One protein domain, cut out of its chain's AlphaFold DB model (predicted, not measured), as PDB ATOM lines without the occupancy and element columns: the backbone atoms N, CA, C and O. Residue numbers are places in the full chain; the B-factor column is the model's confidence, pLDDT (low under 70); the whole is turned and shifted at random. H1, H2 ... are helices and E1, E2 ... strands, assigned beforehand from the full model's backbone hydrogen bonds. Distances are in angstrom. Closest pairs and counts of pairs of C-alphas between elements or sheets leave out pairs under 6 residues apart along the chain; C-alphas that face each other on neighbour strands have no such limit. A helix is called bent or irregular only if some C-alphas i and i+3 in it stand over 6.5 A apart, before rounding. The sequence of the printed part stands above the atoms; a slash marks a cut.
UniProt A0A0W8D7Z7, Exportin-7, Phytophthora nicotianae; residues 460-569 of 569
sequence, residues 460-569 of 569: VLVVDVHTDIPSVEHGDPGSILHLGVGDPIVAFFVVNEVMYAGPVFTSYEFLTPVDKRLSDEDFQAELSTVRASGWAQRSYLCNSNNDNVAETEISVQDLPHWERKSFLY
ATOM      1  N   VAL A 460     288.215 244.470 306.130       94.00
ATOM      2  CA  VAL A 460     287.463 244.679 307.378       94.00
ATOM      3  C   VAL A 460     288.429 244.467 308.531       94.00
ATOM      4  O   VAL A 460     289.029 243.400 308.626       94.00
ATOM      5  N   LEU A 461     288.579 245.480 309.381       95.38
ATOM      6  CA  LEU A 461     289.637 245.537 310.389       95.38
ATOM      7  C   LEU A 461     289.060 245.850 311.763       95.38
ATOM      8  O   LEU A 461     288.131 246.654 311.874       95.38
ATOM      9  N   VAL A 462     289.646 245.279 312.811       96.62
ATOM     10  CA  VAL A 462     289.340 245.609 314.205       96.62
ATOM     11  C   VAL A 462     290.615 245.756 315.016       96.62
ATOM     12  O   VAL A 462     291.619 245.085 314.792       96.62
ATOM     13  N   VAL A 463     290.583 246.651 315.993       97.00
ATOM     14  CA  VAL A 463     291.683 246.811 316.936       97.00
ATOM     15  C   VAL A 463     291.145 247.173 318.309       97.00
ATOM     16  O   VAL A 463     290.248 248.008 318.439       97.00
ATOM     17  N   ASP A 464     291.722 246.575 319.346       95.75
ATOM     18  CA  ASP A 464     291.505 247.050 320.703       95.75
ATOM     19  C   ASP A 464     292.346 248.299 320.979       95.75
ATOM     20  O   ASP A 464     293.535 248.361 320.666       95.75
ATOM     21  N   VAL A 465     291.719 249.324 321.554       96.50
ATOM     22  CA  VAL A 465     292.377 250.618 321.814       96.50
ATOM     23  C   VAL A 465     292.404 250.990 323.290       96.50
ATOM     24  O   VAL A 465     293.162 251.873 323.692       96.50
ATOM     25  N   HIS A 466     291.591 250.327 324.114       95.19
ATOM     26  CA  HIS A 466     291.551 250.561 325.552       95.19
ATOM     27  C   HIS A 466     291.097 249.310 326.306       95.19
ATOM     28  O   HIS A 466     290.275 248.536 325.820       95.19
ATOM     29  N   THR A 467     291.637 249.101 327.506       95.44
ATOM     30  CA  THR A 467     291.225 248.024 328.411       95.44
ATOM     31  C   THR A 467     290.911 248.620 329.770       95.44
ATOM     32  O   THR A 467     291.793 249.186 330.417       95.44
ATOM     33  N   ASP A 468     289.666 248.446 330.184       92.56
ATOM     34  CA  ASP A 468     289.185 248.725 331.522       92.56
ATOM     35  C   ASP A 468     289.292 247.452 332.371       92.56
ATOM     36  O   ASP A 468     288.814 246.378 331.990       92.56
ATOM     37  N   ILE A 469     290.001 247.550 333.494       92.00
ATOM     38  CA  ILE A 469     290.326 246.393 334.330       92.00
ATOM     39  C   ILE A 469     289.189 246.109 335.320       92.00
ATOM     40  O   ILE A 469     288.657 247.045 335.911       92.00
ATOM     41  N   PRO A 470     288.860 244.832 335.595       90.94
ATOM     42  CA  PRO A 470     287.810 244.495 336.546       90.94
ATOM     43  C   PRO A 470     288.081 245.107 337.922       90.94
ATOM     44  O   PRO A 470     289.170 244.949 338.484       90.94
ATOM     45  N   SER A 471     287.070 245.759 338.494       88.38
ATOM     46  CA  SER A 471     287.138 246.409 339.799       88.38
ATOM     47  C   SER A 471     286.125 245.803 340.767       88.38
ATOM     48  O   SER A 471     284.943 246.147 340.780       88.38
ATOM     49  N   VAL A 472     286.615 244.916 341.639       84.44
ATOM     50  CA  VAL A 472     285.801 244.261 342.679       84.44
ATOM     51  C   VAL A 472     285.176 245.287 343.630       84.44
ATOM     52  O   VAL A 472     284.036 245.114 344.051       84.44
ATOM     53  N   GLU A 473     285.893 246.372 343.937       86.81
ATOM     54  CA  GLU A 473     285.429 247.434 344.842       86.81
ATOM     55  C   GLU A 473     284.240 248.229 344.278       86.81
ATOM     56  O   GLU A 473     283.402 248.696 345.048       86.81
ATOM     57  N   HIS A 474     284.136 248.338 342.949       85.81
ATOM     58  CA  HIS A 474     283.084 249.098 342.261       85.81
ATOM     59  C   HIS A 474     282.019 248.206 341.601       85.81
ATOM     60  O   HIS A 474     281.059 248.719 341.034       85.81
ATOM     61  N   GLY A 475     282.162 246.877 341.682       87.19
ATOM     62  CA  GLY A 475     281.279 245.932 340.993       87.19
ATOM     63  C   GLY A 475     281.407 245.973 339.466       87.19
ATOM     64  O   GLY A 475     280.482 245.558 338.773       87.19
ATOM     65  N   ASP A 476     282.532 246.478 338.956       88.62
ATOM     66  CA  ASP A 476     282.795 246.622 337.528       88.62
ATOM     67  C   ASP A 476     283.484 245.357 336.990       88.62
ATOM     68  O   ASP A 476     284.587 245.026 337.443       88.62
ATOM     69  N   PRO A 477     282.869 244.607 336.059       87.62
ATOM     70  CA  PRO A 477     283.504 243.442 335.458       87.62
ATOM     71  C   PRO A 477     284.667 243.794 334.515       87.62
ATOM     72  O   PRO A 477     285.375 242.874 334.108       87.62
ATOM     73  N   GLY A 478     284.883 245.072 334.179       92.81
ATOM     74  CA  GLY A 478     285.867 245.514 333.195       92.81
ATOM     75  C   GLY A 478     285.441 245.215 331.755       92.81
ATOM     76  O   GLY A 478     284.518 244.436 331.488       92.81
ATOM     77  N   SER A 479     286.121 245.834 330.791       95.44
ATOM     78  CA  SER A 479     285.799 245.692 329.368       95.44
ATOM     79  C   SER A 479     286.966 246.060 328.449       95.44
ATOM     80  O   SER A 479     287.956 246.660 328.862       95.44
ATOM     81  N   ILE A 480     286.860 245.689 327.174       96.50
ATOM     82  CA  ILE A 480     287.796 246.099 326.123       96.50
ATOM     83  C   ILE A 480     287.044 246.919 325.082       96.50
ATOM     84  O   ILE A 480     286.043 246.450 324.534       96.50
ATOM     85  N   LEU A 481     287.559 248.118 324.800       95.94
ATOM     86  CA  LEU A 481     287.090 248.991 323.728       95.94
ATOM     87  C   LEU A 481     287.753 248.608 322.411       95.94
ATOM     88  O   LEU A 481     288.977 248.696 322.281       95.94
ATOM     89  N   HIS A 482     286.921 248.249 321.440       96.25
ATOM     90  CA  HIS A 482     287.319 247.973 320.067       96.25
ATOM     91  C   HIS A 482     286.892 249.109 319.146       96.25
ATOM     92  O   HIS A 482     285.775 249.621 319.260       96.25
ATOM     93  N   LEU A 483     287.775 249.458 318.209       96.31
ATOM     94  CA  LEU A 483     287.448 250.255 317.033       96.31
ATOM     95  C   LEU A 483     287.516 249.364 315.797       96.31
ATOM     96  O   LEU A 483     288.462 248.594 315.643       96.31
ATOM     97  N   GLY A 484     286.525 249.481 314.918       94.75
ATOM     98  CA  GLY A 484     286.448 248.695 313.691       94.75
ATOM     99  C   GLY A 484     286.221 249.545 312.446       94.75
ATOM    100  O   GLY A 484     285.566 250.587 312.506       94.75
ATOM    101  N   VAL A 485     286.733 249.066 311.315       94.94
ATOM    102  CA  VAL A 485     286.417 249.545 309.964       94.94
ATOM    103  C   VAL A 485     285.677 248.428 309.240       94.94
ATOM    104  O   VAL A 485     286.182 247.311 309.154       94.94
ATOM    105  N   GLY A 486     284.465 248.712 308.763       92.19
ATOM    106  CA  GLY A 486     283.634 247.736 308.055       92.19
ATOM    107  C   GLY A 486     283.618 247.946 306.544       92.19
ATOM    108  O   GLY A 486     284.472 248.623 305.974       92.19
ATOM    109  N   ASP A 487     282.601 247.382 305.892       90.44
ATOM    110  CA  ASP A 487     282.390 247.584 304.459       90.44
ATOM    111  C   ASP A 487     282.116 249.066 304.142       90.44
ATOM    112  O   ASP A 487     281.395 249.732 304.896       90.44
ATOM    113  N   PRO A 488     282.669 249.608 303.040       88.50
ATOM    114  CA  PRO A 488     282.346 250.957 302.608       88.50
ATOM    115  C   PRO A 488     280.885 251.026 302.162       88.50
ATOM    116  O   PRO A 488     280.344 250.082 301.583       88.50
ATOM    117  N   ILE A 489     280.269 252.182 302.367       86.75
ATOM    118  CA  ILE A 489     278.916 252.462 301.881       86.75
ATOM    119  C   ILE A 489     278.949 253.610 300.880       86.75
ATOM    120  O   ILE A 489     279.909 254.373 300.839       86.75
ATOM    121  N   VAL A 490     277.906 253.746 300.064       86.00
ATOM    122  CA  VAL A 490     277.786 254.870 299.129       86.00
ATOM    123  C   VAL A 490     277.069 256.023 299.821       86.00
ATOM    124  O   VAL A 490     275.945 255.850 300.288       86.00
ATOM    125  N   ALA A 491     277.703 257.193 299.851       83.25
ATOM    126  CA  ALA A 491     277.089 258.435 300.305       83.25
ATOM    127  C   ALA A 491     276.824 259.377 299.126       83.25
ATOM    128  O   ALA A 491     277.501 259.314 298.095       83.25
ATOM    129  N   PHE A 492     275.835 260.252 299.308       83.25
ATOM    130  CA  PHE A 492     275.435 261.267 298.340       83.25
ATOM    131  C   PHE A 492     275.642 262.657 298.937       83.25
ATOM    132  O   PHE A 492     275.204 262.927 300.055       83.25
ATOM    133  N   PHE A 493     276.271 263.547 298.173       82.94
ATOM    134  CA  PHE A 493     276.564 264.917 298.586       82.94
ATOM    135  C   PHE A 493     276.068 265.891 297.528       82.94
ATOM    136  O   PHE A 493     276.358 265.714 296.347       82.94
ATOM    137  N   VAL A 494     275.340 266.927 297.941       83.31
ATOM    138  CA  VAL A 494     274.937 268.015 297.044       83.31
ATOM    139  C   VAL A 494     275.850 269.209 297.292       83.31
ATOM    140  O   VAL A 494     275.840 269.784 298.377       83.31
ATOM    141  N   VAL A 495     276.641 269.579 296.286       81.31
ATOM    142  CA  VAL A 495     277.571 270.714 296.333       81.31
ATOM    143  C   VAL A 495     277.360 271.548 295.077       81.31
ATOM    144  O   VAL A 495     277.439 271.019 293.972       81.31
ATOM    145  N   ASN A 496     277.078 272.846 295.241       80.06
ATOM    146  CA  ASN A 496     276.829 273.783 294.135       80.06
ATOM    147  C   ASN A 496     275.797 273.256 293.117       80.06
ATOM    148  O   ASN A 496     276.048 273.261 291.918       80.06
ATOM    149  N   GLU A 497     274.660 272.751 293.611       80.06
ATOM    150  CA  GLU A 497     273.567 272.173 292.802       80.06
ATOM    151  C   GLU A 497     273.938 270.896 292.014       80.06
ATOM    152  O   GLU A 497     273.123 270.375 291.254       80.06
ATOM    153  N   VAL A 498     275.126 270.327 292.248       79.50
ATOM    154  CA  VAL A 498     275.569 269.049 291.676       79.50
ATOM    155  C   VAL A 498     275.520 267.957 292.741       79.50
ATOM    156  O   VAL A 498     276.015 268.133 293.854       79.50
ATOM    157  N   MET A 499     274.938 266.806 292.395       83.25
ATOM    158  CA  MET A 499     274.940 265.614 293.243       83.25
ATOM    159  C   MET A 499     276.148 264.730 292.920       83.25
ATOM    160  O   MET A 499     276.282 264.228 291.805       83.25
ATOM    161  N   TYR A 500     276.985 264.489 293.923       85.06
ATOM    162  CA  TYR A 500     278.098 263.547 293.890       85.06
ATOM    163  C   TYR A 500     277.725 262.274 294.646       85.06
ATOM    164  O   TYR A 500     277.034 262.335 295.661       85.06
ATOM    165  N   ALA A 501     278.201 261.125 294.166       85.69
ATOM    166  CA  ALA A 501     278.029 259.835 294.824       85.69
ATOM    167  C   ALA A 501     279.364 259.087 294.867       85.69
ATOM    168  O   ALA A 501     280.059 259.001 293.853       85.69
ATOM    169  N   GLY A 502     279.720 258.538 296.027       84.50
ATOM    170  CA  GLY A 502     281.001 257.855 296.202       84.50
ATOM    171  C   GLY A 502     281.082 257.019 297.478       84.50
ATOM    172  O   GLY A 502     280.223 257.149 298.352       84.50
ATOM    173  N   PRO A 503     282.087 256.130 297.577       86.81
ATOM    174  CA  PRO A 503     282.295 255.309 298.760       86.81
ATOM    175  C   PRO A 503     282.794 256.156 299.939       86.81
ATOM    176  O   PRO A 503     283.687 256.985 299.777       86.81
ATOM    177  N   VAL A 504     282.264 255.897 301.132       87.38
ATOM    178  CA  VAL A 504     282.719 256.477 302.402       87.38
ATOM    179  C   VAL A 504     283.009 255.377 303.422       87.38
ATOM    180  O   VAL A 504     282.455 254.277 303.350       87.38
ATOM    181  N   PHE A 505     283.892 255.678 304.374       88.81
ATOM    182  CA  PHE A 505     284.255 254.756 305.449       88.81
ATOM    183  C   PHE A 505     283.081 254.479 306.396       88.81
ATOM    184  O   PHE A 505     282.289 255.369 306.715       88.81
ATOM    185  N   THR A 506     283.029 253.253 306.918       89.69
ATOM    186  CA  THR A 506     282.200 252.900 308.075       89.69
ATOM    187  C   THR A 506     283.082 252.680 309.297       89.69
ATOM    188  O   THR A 506     284.122 252.027 309.211       89.69
ATOM    189  N   SER A 507     282.680 253.252 310.432       92.19
ATOM    190  CA  SER A 507     283.388 253.130 311.705       92.19
ATOM    191  C   SER A 507     282.509 252.472 312.764       92.19
ATOM    192  O   SER A 507     281.303 252.718 312.858       92.19
ATOM    193  N   TYR A 508     283.136 251.631 313.576       93.38
ATOM    194  CA  TYR A 508     282.500 250.884 314.653       93.38
ATOM    195  C   TYR A 508     283.245 251.144 315.953       93.38
ATOM    196  O   TYR A 508     284.472 251.193 315.974       93.38
ATOM    197  N   GLU A 509     282.490 251.300 317.031       93.50
ATOM    198  CA  GLU A 509     283.003 251.484 318.383       93.50
ATOM    199  C   GLU A 509     282.119 250.659 319.314       93.50
ATOM    200  O   GLU A 509     280.904 250.872 319.365       93.50
ATOM    201  N   PHE A 510     282.701 249.670 319.989       92.88
ATOM    202  CA  PHE A 510     281.943 248.759 320.844       92.88
ATOM    203  C   PHE A 510     282.811 248.142 321.942       92.88
ATOM    204  O   PHE A 510     284.039 248.099 321.856       92.88
ATOM    205  N   LEU A 511     282.142 247.660 322.991       93.88
ATOM    206  CA  LEU A 511     282.770 247.016 324.138       93.88
ATOM    207  C   LEU A 511     282.592 245.500 324.080       93.88
ATOM    208  O   LEU A 511     281.546 244.990 323.679       93.88
ATOM    209  N   THR A 512     283.604 244.787 324.553       94.38
ATOM    210  CA  THR A 512     283.568 243.337 324.785       94.38
ATOM    211  C   THR A 512     284.001 243.026 326.221       94.38
ATOM    212  O   THR A 512     284.647 243.870 326.850       94.38
ATOM    213  N   PRO A 513     283.653 241.847 326.771       94.69
ATOM    214  CA  PRO A 513     284.195 241.396 328.053       94.69
ATOM    215  C   PRO A 513     285.731 241.398 328.064       94.69
ATOM    216  O   PRO A 513     286.360 241.191 327.028       94.69
ATOM    217  N   VAL A 514     286.342 241.598 329.236       93.56
ATOM    218  CA  VAL A 514     287.804 241.765 329.387       93.56
ATOM    219  C   VAL A 514     288.651 240.583 328.880       93.56
ATOM    220  O   VAL A 514     289.844 240.728 328.620       93.56
ATOM    221  N   ASP A 515     288.057 239.402 328.731       91.50
ATOM    222  CA  ASP A 515     288.696 238.185 328.228       91.50
ATOM    223  C   ASP A 515     288.445 237.927 326.730       91.50
ATOM    224  O   ASP A 515     288.959 236.944 326.193       91.50
ATOM    225  N   LYS A 516     287.716 238.812 326.029       94.06
ATOM    226  CA  LYS A 516     287.399 238.687 324.597       94.06
ATOM    227  C   LYS A 516     288.063 239.798 323.772       94.06
ATOM    228  O   LYS A 516     287.557 240.910 323.677       94.06
ATOM    229  N   ARG A 517     289.172 239.480 323.099       94.94
ATOM    230  CA  ARG A 517     289.752 240.322 322.035       94.94
ATOM    231  C   ARG A 517     289.384 239.738 320.683       94.94
ATOM    232  O   ARG A 517     289.554 238.539 320.500       94.94
ATOM    233  N   LEU A 518     288.869 240.568 319.782       94.81
ATOM    234  CA  LEU A 518     288.495 240.134 318.439       94.81
ATOM    235  C   LEU A 518     289.703 240.192 317.504       94.81
ATOM    236  O   LEU A 518     290.480 241.145 317.570       94.81
ATOM    237  N   SER A 519     289.840 239.193 316.631       95.88
ATOM    238  CA  SER A 519     290.638 239.321 315.409       95.88
ATOM    239  C   SER A 519     289.820 239.949 314.276       95.88
ATOM    240  O   SER A 519     288.593 240.072 314.372       95.88
ATOM    241  N   ASP A 520     290.485 240.305 313.175       96.50
ATOM    242  CA  ASP A 520     289.814 240.772 311.957       96.50
ATOM    243  C   ASP A 520     288.801 239.733 311.445       96.50
ATOM    244  O   ASP A 520     287.688 240.091 311.060       96.50
ATOM    245  N   GLU A 521     289.124 238.434 311.511       95.62
ATOM    246  CA  GLU A 521     288.204 237.354 311.129       95.62
ATOM    247  C   GLU A 521     286.982 237.261 312.049       95.62
ATOM    248  O   GLU A 521     285.867 237.060 311.555       95.62
ATOM    249  N   ASP A 522     287.174 237.423 313.363       94.81
ATOM    250  CA  ASP A 522     286.072 237.431 314.328       94.81
ATOM    251  C   ASP A 522     285.138 238.615 314.058       94.81
ATOM    252  O   ASP A 522     283.922 238.447 313.939       94.81
ATOM    253  N   PHE A 523     285.700 239.817 313.893       95.19
ATOM    254  CA  PHE A 523     284.917 241.016 313.609       95.19
ATOM    255  C   PHE A 523     284.212 240.933 312.254       95.19
ATOM    256  O   PHE A 523     283.038 241.281 312.144       95.19
ATOM    257  N   GLN A 524     284.875 240.393 311.231       94.25
ATOM    258  CA  GLN A 524     284.275 240.169 309.921       94.25
ATOM    259  C   GLN A 524     283.079 239.205 309.984       94.25
ATOM    260  O   GLN A 524     282.096 239.411 309.265       94.25
ATOM    261  N   ALA A 525     283.146 238.164 310.817       93.56
ATOM    262  CA  ALA A 525     282.034 237.242 311.038       93.56
ATOM    263  C   ALA A 525     280.887 237.898 311.827       93.56
ATOM    264  O   ALA A 525     279.714 237.631 311.554       93.56
ATOM    265  N   GLU A 526     281.214 238.782 312.772       91.31
ATOM    266  CA  GLU A 526     280.248 239.486 313.620       91.31
ATOM    267  C   GLU A 526     279.673 240.764 312.969       91.31
ATOM    268  O   GLU A 526     278.667 241.278 313.459       91.31
ATOM    269  N   LEU A 527     280.223 241.251 311.847       88.94
ATOM    270  CA  LEU A 527     279.912 242.567 311.255       88.94
ATOM    271  C   LEU A 527     278.413 242.818 311.016       88.94
ATOM    272  O   LEU A 527     277.926 243.915 311.258       88.94
ATOM    273  N   SER A 528     277.657 241.794 310.609       85.38
ATOM    274  CA  SER A 528     276.196 241.896 310.405       85.38
ATOM    275  C   SER A 528     275.395 242.123 311.697       85.38
ATOM    276  O   SER A 528     274.230 242.518 311.661       85.38
ATOM    277  N   THR A 529     276.006 241.852 312.850       84.38
ATOM    278  CA  THR A 529     275.390 241.944 314.180       84.38
ATOM    279  C   THR A 529     275.905 243.129 314.992       84.38
ATOM    280  O   THR A 529     275.190 243.620 315.870       84.38
ATOM    281  N   VAL A 530     277.106 243.627 314.684       85.19
ATOM    282  CA  VAL A 530     277.669 244.824 315.310       85.19
ATOM    283  C   VAL A 530     277.067 246.057 314.649       85.19
ATOM    284  O   VAL A 530     277.079 246.210 313.432       85.19
ATOM    285  N   ARG A 531     276.528 246.971 315.456       82.69
ATOM    286  CA  ARG A 531     275.989 248.235 314.953       82.69
ATOM    287  C   ARG A 531     277.051 249.320 315.031       82.69
ATOM    288  O   ARG A 531     277.678 249.489 316.073       82.69
ATOM    289  N   ALA A 532     277.192 250.089 313.953       83.94
ATOM    290  CA  ALA A 532     277.950 251.334 313.982       83.94
ATOM    291  C   ALA A 532     277.377 252.264 315.061       83.94
ATOM    292  O   ALA A 532     276.172 252.231 315.345       83.94
ATOM    293  N   SER A 533     278.223 253.100 315.655       82.50
ATOM    294  CA  SER A 533     277.782 254.070 316.655       82.50
ATOM    295  C   SER A 533     276.742 255.032 316.060       82.50
ATOM    296  O   SER A 533     276.745 255.335 314.864       82.50
ATOM    297  N   GLY A 534     275.834 255.548 316.893       80.25
ATOM    298  CA  GLY A 534     274.764 256.425 316.403       80.25
ATOM    299  C   GLY A 534     275.279 257.696 315.717       80.25
ATOM    300  O   GLY A 534     274.617 258.218 314.827       80.25
ATOM    301  N   TRP A 535     276.462 258.196 316.095       81.94
ATOM    302  CA  TRP A 535     277.072 259.353 315.435       81.94
ATOM    303  C   TRP A 535     277.613 259.009 314.041       81.94
ATOM    304  O   TRP A 535     277.433 259.812 313.130       81.94
ATOM    305  N   ALA A 536     278.192 257.818 313.855       82.12
ATOM    306  CA  ALA A 536     278.675 257.359 312.556       82.12
ATOM    307  C   ALA A 536     277.505 257.102 311.598       82.12
ATOM    308  O   ALA A 536     277.526 257.535 310.456       82.12
ATOM    309  N   GLN A 537     276.406 256.515 312.081       75.75
ATOM    310  CA  GLN A 537     275.201 256.306 311.262       75.75
ATOM    311  C   GLN A 537     274.603 257.609 310.709       75.75
ATOM    312  O   GLN A 537     274.023 257.616 309.626       75.75
ATOM    313  N   ARG A 538     274.751 258.720 311.438       79.00
ATOM    314  CA  ARG A 538     274.239 260.034 311.029       79.00
ATOM    315  C   ARG A 538     275.163 260.788 310.068       79.00
ATOM    316  O   ARG A 538     274.764 261.844 309.593       79.00
ATOM    317  N   SER A 539     276.365 260.289 309.758       74.56
ATOM    318  CA  SER A 539     277.334 261.030 308.930       74.56
ATOM    319  C   SER A 539     277.135 260.892 307.417       74.56
ATOM    320  O   SER A 539     277.910 261.455 306.650       74.56
ATOM    321  N   TYR A 540     276.133 260.135 306.967       69.06
ATOM    322  CA  TYR A 540     276.043 259.683 305.571       69.06
ATOM    323  C   TYR A 540     275.070 260.473 304.687       69.06
ATOM    324  O   TYR A 540     275.016 260.238 303.482       69.06
ATOM    325  N   LEU A 541     274.322 261.418 305.267       60.06
ATOM    326  CA  LEU A 541     273.398 262.302 304.557       60.06
ATOM    327  C   LEU A 541     273.606 263.743 305.036       60.06
ATOM    328  O   LEU A 541     273.352 264.054 306.197       60.06
ATOM    329  N   CYS A 542     274.050 264.627 304.141       55.62
ATOM    330  CA  CYS A 542     274.156 266.062 304.400       55.62
ATOM    331  C   CYS A 542     273.377 266.819 303.315       55.62
ATOM    332  O   CYS A 542     273.736 266.765 302.140       55.62
ATOM    333  N   ASN A 543     272.285 267.487 303.700       46.44
ATOM    334  CA  ASN A 543     271.527 268.380 302.824       46.44
ATOM    335  C   ASN A 543     271.908 269.826 303.165       46.44
ATOM    336  O   ASN A 543     271.835 270.223 304.325       46.44
ATOM    337  N   SER A 544     272.301 270.611 302.163       41.16
ATOM    338  CA  SER A 544     272.704 272.015 302.315       41.16
ATOM    339  C   SER A 544     271.545 272.961 302.660       41.16
ATOM    340  O   SER A 544     271.788 274.118 302.993       41.16
ATOM    341  N   ASN A 545     270.298 272.478 302.644       38.88
ATOM    342  CA  ASN A 545     269.116 273.256 303.010       38.88
ATOM    343  C   ASN A 545     268.536 272.826 304.367       38.88
ATOM    344  O   ASN A 545     267.570 272.064 304.408       38.88
ATOM    345  N   ASN A 546     269.126 273.316 305.463       35.66
ATOM    346  CA  ASN A 546     268.446 273.921 306.625       35.66
ATOM    347  C   ASN A 546     269.302 273.825 307.894       35.66
ATOM    348  O   ASN A 546     269.341 272.794 308.568       35.66
ATOM    349  N   ASP A 547     269.832 274.974 308.308       43.34
ATOM    350  CA  ASP A 547     269.849 275.314 309.725       43.34
ATOM    351  C   ASP A 547     268.409 275.181 310.270       43.34
ATOM    352  O   ASP A 547     267.482 275.797 309.740       43.34
ATOM    353  N   ASN A 548     268.237 274.395 311.339       38.50
ATOM    354  CA  ASN A 548     266.986 274.074 312.057       38.50
ATOM    355  C   ASN A 548     266.211 272.815 311.621       38.50
ATOM    356  O   ASN A 548     265.001 272.874 311.404       38.50
ATOM    357  N   VAL A 549     266.841 271.639 311.660       39.38
ATOM    358  CA  VAL A 549     266.100 270.443 312.102       39.38
ATOM    359  C   VAL A 549     266.479 270.184 313.552       39.38
ATOM    360  O   VAL A 549     267.509 269.592 313.862       39.38
ATOM    361  N   ALA A 550     265.650 270.727 314.442       35.03
ATOM    362  CA  ALA A 550     265.657 270.381 315.851       35.03
ATOM    363  C   ALA A 550     265.535 268.860 316.015       35.03
ATOM    364  O   ALA A 550     264.803 268.204 315.272       35.03
ATOM    365  N   GLU A 551     266.255 268.353 317.014       45.25
ATOM    366  CA  GLU A 551     266.150 267.021 317.605       45.25
ATOM    367  C   GLU A 551     264.754 266.410 317.433       45.25
ATOM    368  O   GLU A 551     263.822 266.674 318.187       45.25
ATOM    369  N   THR A 552     264.605 265.568 316.422       35.34
ATOM    370  CA  THR A 552     263.533 264.584 316.376       35.34
ATOM    371  C   THR A 552     264.207 263.268 316.051       35.34
ATOM    372  O   THR A 552     264.891 263.144 315.037       35.34
ATOM    373  N   GLU A 553     264.100 262.311 316.974       41.19
ATOM    374  CA  GLU A 553     264.470 260.923 316.731       41.19
ATOM    375  C   GLU A 553     263.730 260.461 315.474       41.19
ATOM    376  O   GLU A 553     262.530 260.191 315.511       41.19
ATOM    377  N   ILE A 554     264.432 260.412 314.343       39.53
ATOM    378  CA  ILE A 554     263.894 259.816 313.125       39.53
ATOM    379  C   ILE A 554     263.820 258.316 313.400       39.53
ATOM    380  O   ILE A 554     264.822 257.599 313.374       39.53
ATOM    381  N   SER A 555     262.619 257.850 313.736       39.59
ATOM    382  CA  SER A 555     262.303 256.432 313.818       39.59
ATOM    383  C   SER A 555     262.510 255.812 312.439       39.59
ATOM    384  O   SER A 555     262.051 256.339 311.429       39.59
ATOM    385  N   VAL A 556     263.143 254.638 312.392       42.84
ATOM    386  CA  VAL A 556     263.380 253.841 311.168       42.84
ATOM    387  C   VAL A 556     262.083 253.579 310.368       42.84
ATOM    388  O   VAL A 556     262.125 253.212 309.195       42.84
ATOM    389  N   GLN A 557     260.909 253.774 310.980       41.84
ATOM    390  CA  GLN A 557     259.603 253.633 310.335       41.84
ATOM    391  C   GLN A 557     259.198 254.820 309.440       41.84
ATOM    392  O   GLN A 557     258.387 254.613 308.535       41.84
ATOM    393  N   ASP A 558     259.789 256.003 309.636       39.59
ATOM    394  CA  ASP A 558     259.430 257.243 308.928       39.59
ATOM    395  C   ASP A 558     260.238 257.474 307.637       39.59
ATOM    396  O   ASP A 558     259.988 258.423 306.894       39.59
ATOM    397  N   LEU A 559     261.172 256.571 307.321       40.66
ATOM    398  CA  LEU A 559     261.967 256.617 306.096       40.66
ATOM    399  C   LEU A 559     261.155 256.140 304.863       40.66
ATOM    400  O   LEU A 559     260.407 255.143 304.951       40.66
ATOM    401  N   PRO A 560     261.290 256.795 303.687       40.59
ATOM    402  CA  PRO A 560     260.696 256.341 302.432       40.59
ATOM    403  C   PRO A 560     261.067 254.886 302.096       40.59
ATOM    404  O   PRO A 560     262.135 254.378 302.425       40.59
ATOM    405  N   HIS A 561     260.152 254.177 301.423       37.41
ATOM    406  CA  HIS A 561     260.183 252.714 301.246       37.41
ATOM    407  C   HIS A 561     261.486 252.150 300.625       37.41
ATOM    408  O   HIS A 561     261.781 250.967 300.796       37.41
ATOM    409  N   TRP A 562     262.273 252.961 299.912       44.12
ATOM    410  CA  TRP A 562     263.551 252.545 299.322       44.12
ATOM    411  C   TRP A 562     264.731 252.558 300.312       44.12
ATOM    412  O   TRP A 562     265.636 251.749 300.137       44.12
ATOM    413  N   GLU A 563     264.688 253.343 301.395       42.72
ATOM    414  CA  GLU A 563     265.706 253.322 302.463       42.72
ATOM    415  C   GLU A 563     265.574 252.096 303.377       42.72
ATOM    416  O   GLU A 563     266.564 251.583 303.885       42.72
ATOM    417  N   ARG A 564     264.372 251.519 303.523       38.97
ATOM    418  CA  ARG A 564     264.179 250.286 304.316       38.97
ATOM    419  C   ARG A 564     264.908 249.061 303.756       38.97
ATOM    420  O   ARG A 564     265.104 248.095 304.488       38.97
ATOM    421  N   LYS A 565     265.284 249.071 302.473       36.47
ATOM    422  CA  LYS A 565     265.977 247.944 301.825       36.47
ATOM    423  C   LYS A 565     267.502 248.024 301.916       36.47
ATOM    424  O   LYS A 565     268.136 246.984 301.788       36.47
ATOM    425  N   SER A 566     268.076 249.198 302.178       37.12
ATOM    426  CA  SER A 566     269.525 249.398 302.341       37.12
ATOM    427  C   SER A 566     270.040 249.032 303.739       37.12
ATOM    428  O   SER A 566     271.234 248.842 303.904       37.12
ATOM    429  N   PHE A 567     269.156 248.894 304.733       33.84
ATOM    430  CA  PHE A 567     269.510 248.520 306.113       33.84
ATOM    431  C   PHE A 567     269.401 247.012 306.415       33.84
ATOM    432  O   PHE A 567     269.553 246.607 307.566       33.84
ATOM    433  N   LEU A 568     269.094 246.175 305.415       28.47
ATOM    434  CA  LEU A 568     268.864 244.732 305.589       28.47
ATOM    435  C   LEU A 568     269.721 243.832 304.680       28.47
ATOM    436  O   LEU A 568     269.358 242.674 304.474       28.47
ATOM    437  N   TYR A 569     270.857 244.320 304.178       29.86
ATOM    438  CA  TYR A 569     271.875 243.472 303.550       29.86
ATOM    439  C   TYR A 569     273.268 243.792 304.059       29.86
ATOM    440  O   TYR A 569     273.594 244.997 304.105       29.86
TER     441      TYR A 569
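What this domain is: This is residues 460 to 569 of the 569 residues of the protein "Exportin-7" of Phytophthora nicotianae (UniProt A0A0W8D7Z7). A long, narrow ribbon of antiparallel strands makes the length of this domain: a strongly twisted three-stranded sheet, E1, E2 and E5, continues end to end into the two-stranded hairpin E3 and E4. H1 is over E1 of the larger sheet, H2 sits by the junction of the two sheets, and a tail without named elements, residues 541 to 569, leaves the ribbon, with residues 546 to 555 and 557 to 563 sticking out. The printed part has 110 residues, with five named strands and then two named helices along the chain, E1 E2 E3 E4 E5 H1 H2; the sheet orders are E1 - E2 - E5 and E3 - E4, both antiparallel. The class is mixed, helices and strands, with under half of the residues in named elements. The whole is loose, with a radius of gyration of the C-alphas of 17.9 A, and elongated, spanning 56 by 32 by 26 A.

Where its parts are: In the larger sheet, E1 is residues 461 to 468, 21.4 A long, from C-alpha 461 at (289.637, 245.537, 310.389); E2 is residues 479 to 485, 19.8 A; E5 is residues 507 to 513, 20.1 A. In the smaller, E3 is residues 489 to 495, 19.1 A, and E4 is residues 498 to 504, 18.0 A. H1 is residues 520 to 526, 9.8 A, and H2 is residues 534 to 540, 11.4 A, ending at C-alpha 540 at (276.043, 259.683, 305.571). H2 is irregular, but only just: C-alphas 537 and 540 are 6.7 A apart.

How they stand to each other: E1 and E2 form a hairpin, antiparallel at 157 degrees, with N 463 and O 483 at 2.9 A. E2 and E5 are antiparallel at 155 degrees, with N 482 and O 510 at 2.9 A. E4 runs on into E5 across a break of two residues, at 30 degrees. The hairpin E3 and E4 is antiparallel at 153 degrees, with N 493 and O 500 at 2.9 A. H1 is on the larger sheet, over E1, at a height of 8.6 A; it only just stands up from the sheet, rising 41 degrees. The closest C-alphas of E1 and H1, Leu 461 and Asp 520, are 5.0 A apart. H2 only grazes that sheet, with residues 534 to 537; its C-alpha closest to E5, of Ala 536, is 6.4 A from that of Ser 507. The closest C-alphas of E3 and H2, Ala 491 and Tyr 540, are 5.5 A apart. Residues 541 to 542 pair, parallel, with residues 492 to 493 of E3. In H1 every O i to N i+4 pair is within hydrogen-bond range; in H2 1 of 3 is, and 2 of 4 O i to N i+3 pairs.

The domain as a whole: The C-alphas of Glu 473 and Glu 497, the two farthest apart, are 58.8 A apart. The printed part has no cut, and no link is long. Residues 540 to 569 have pLDDT under 70; the mean of the printed part is 76.3.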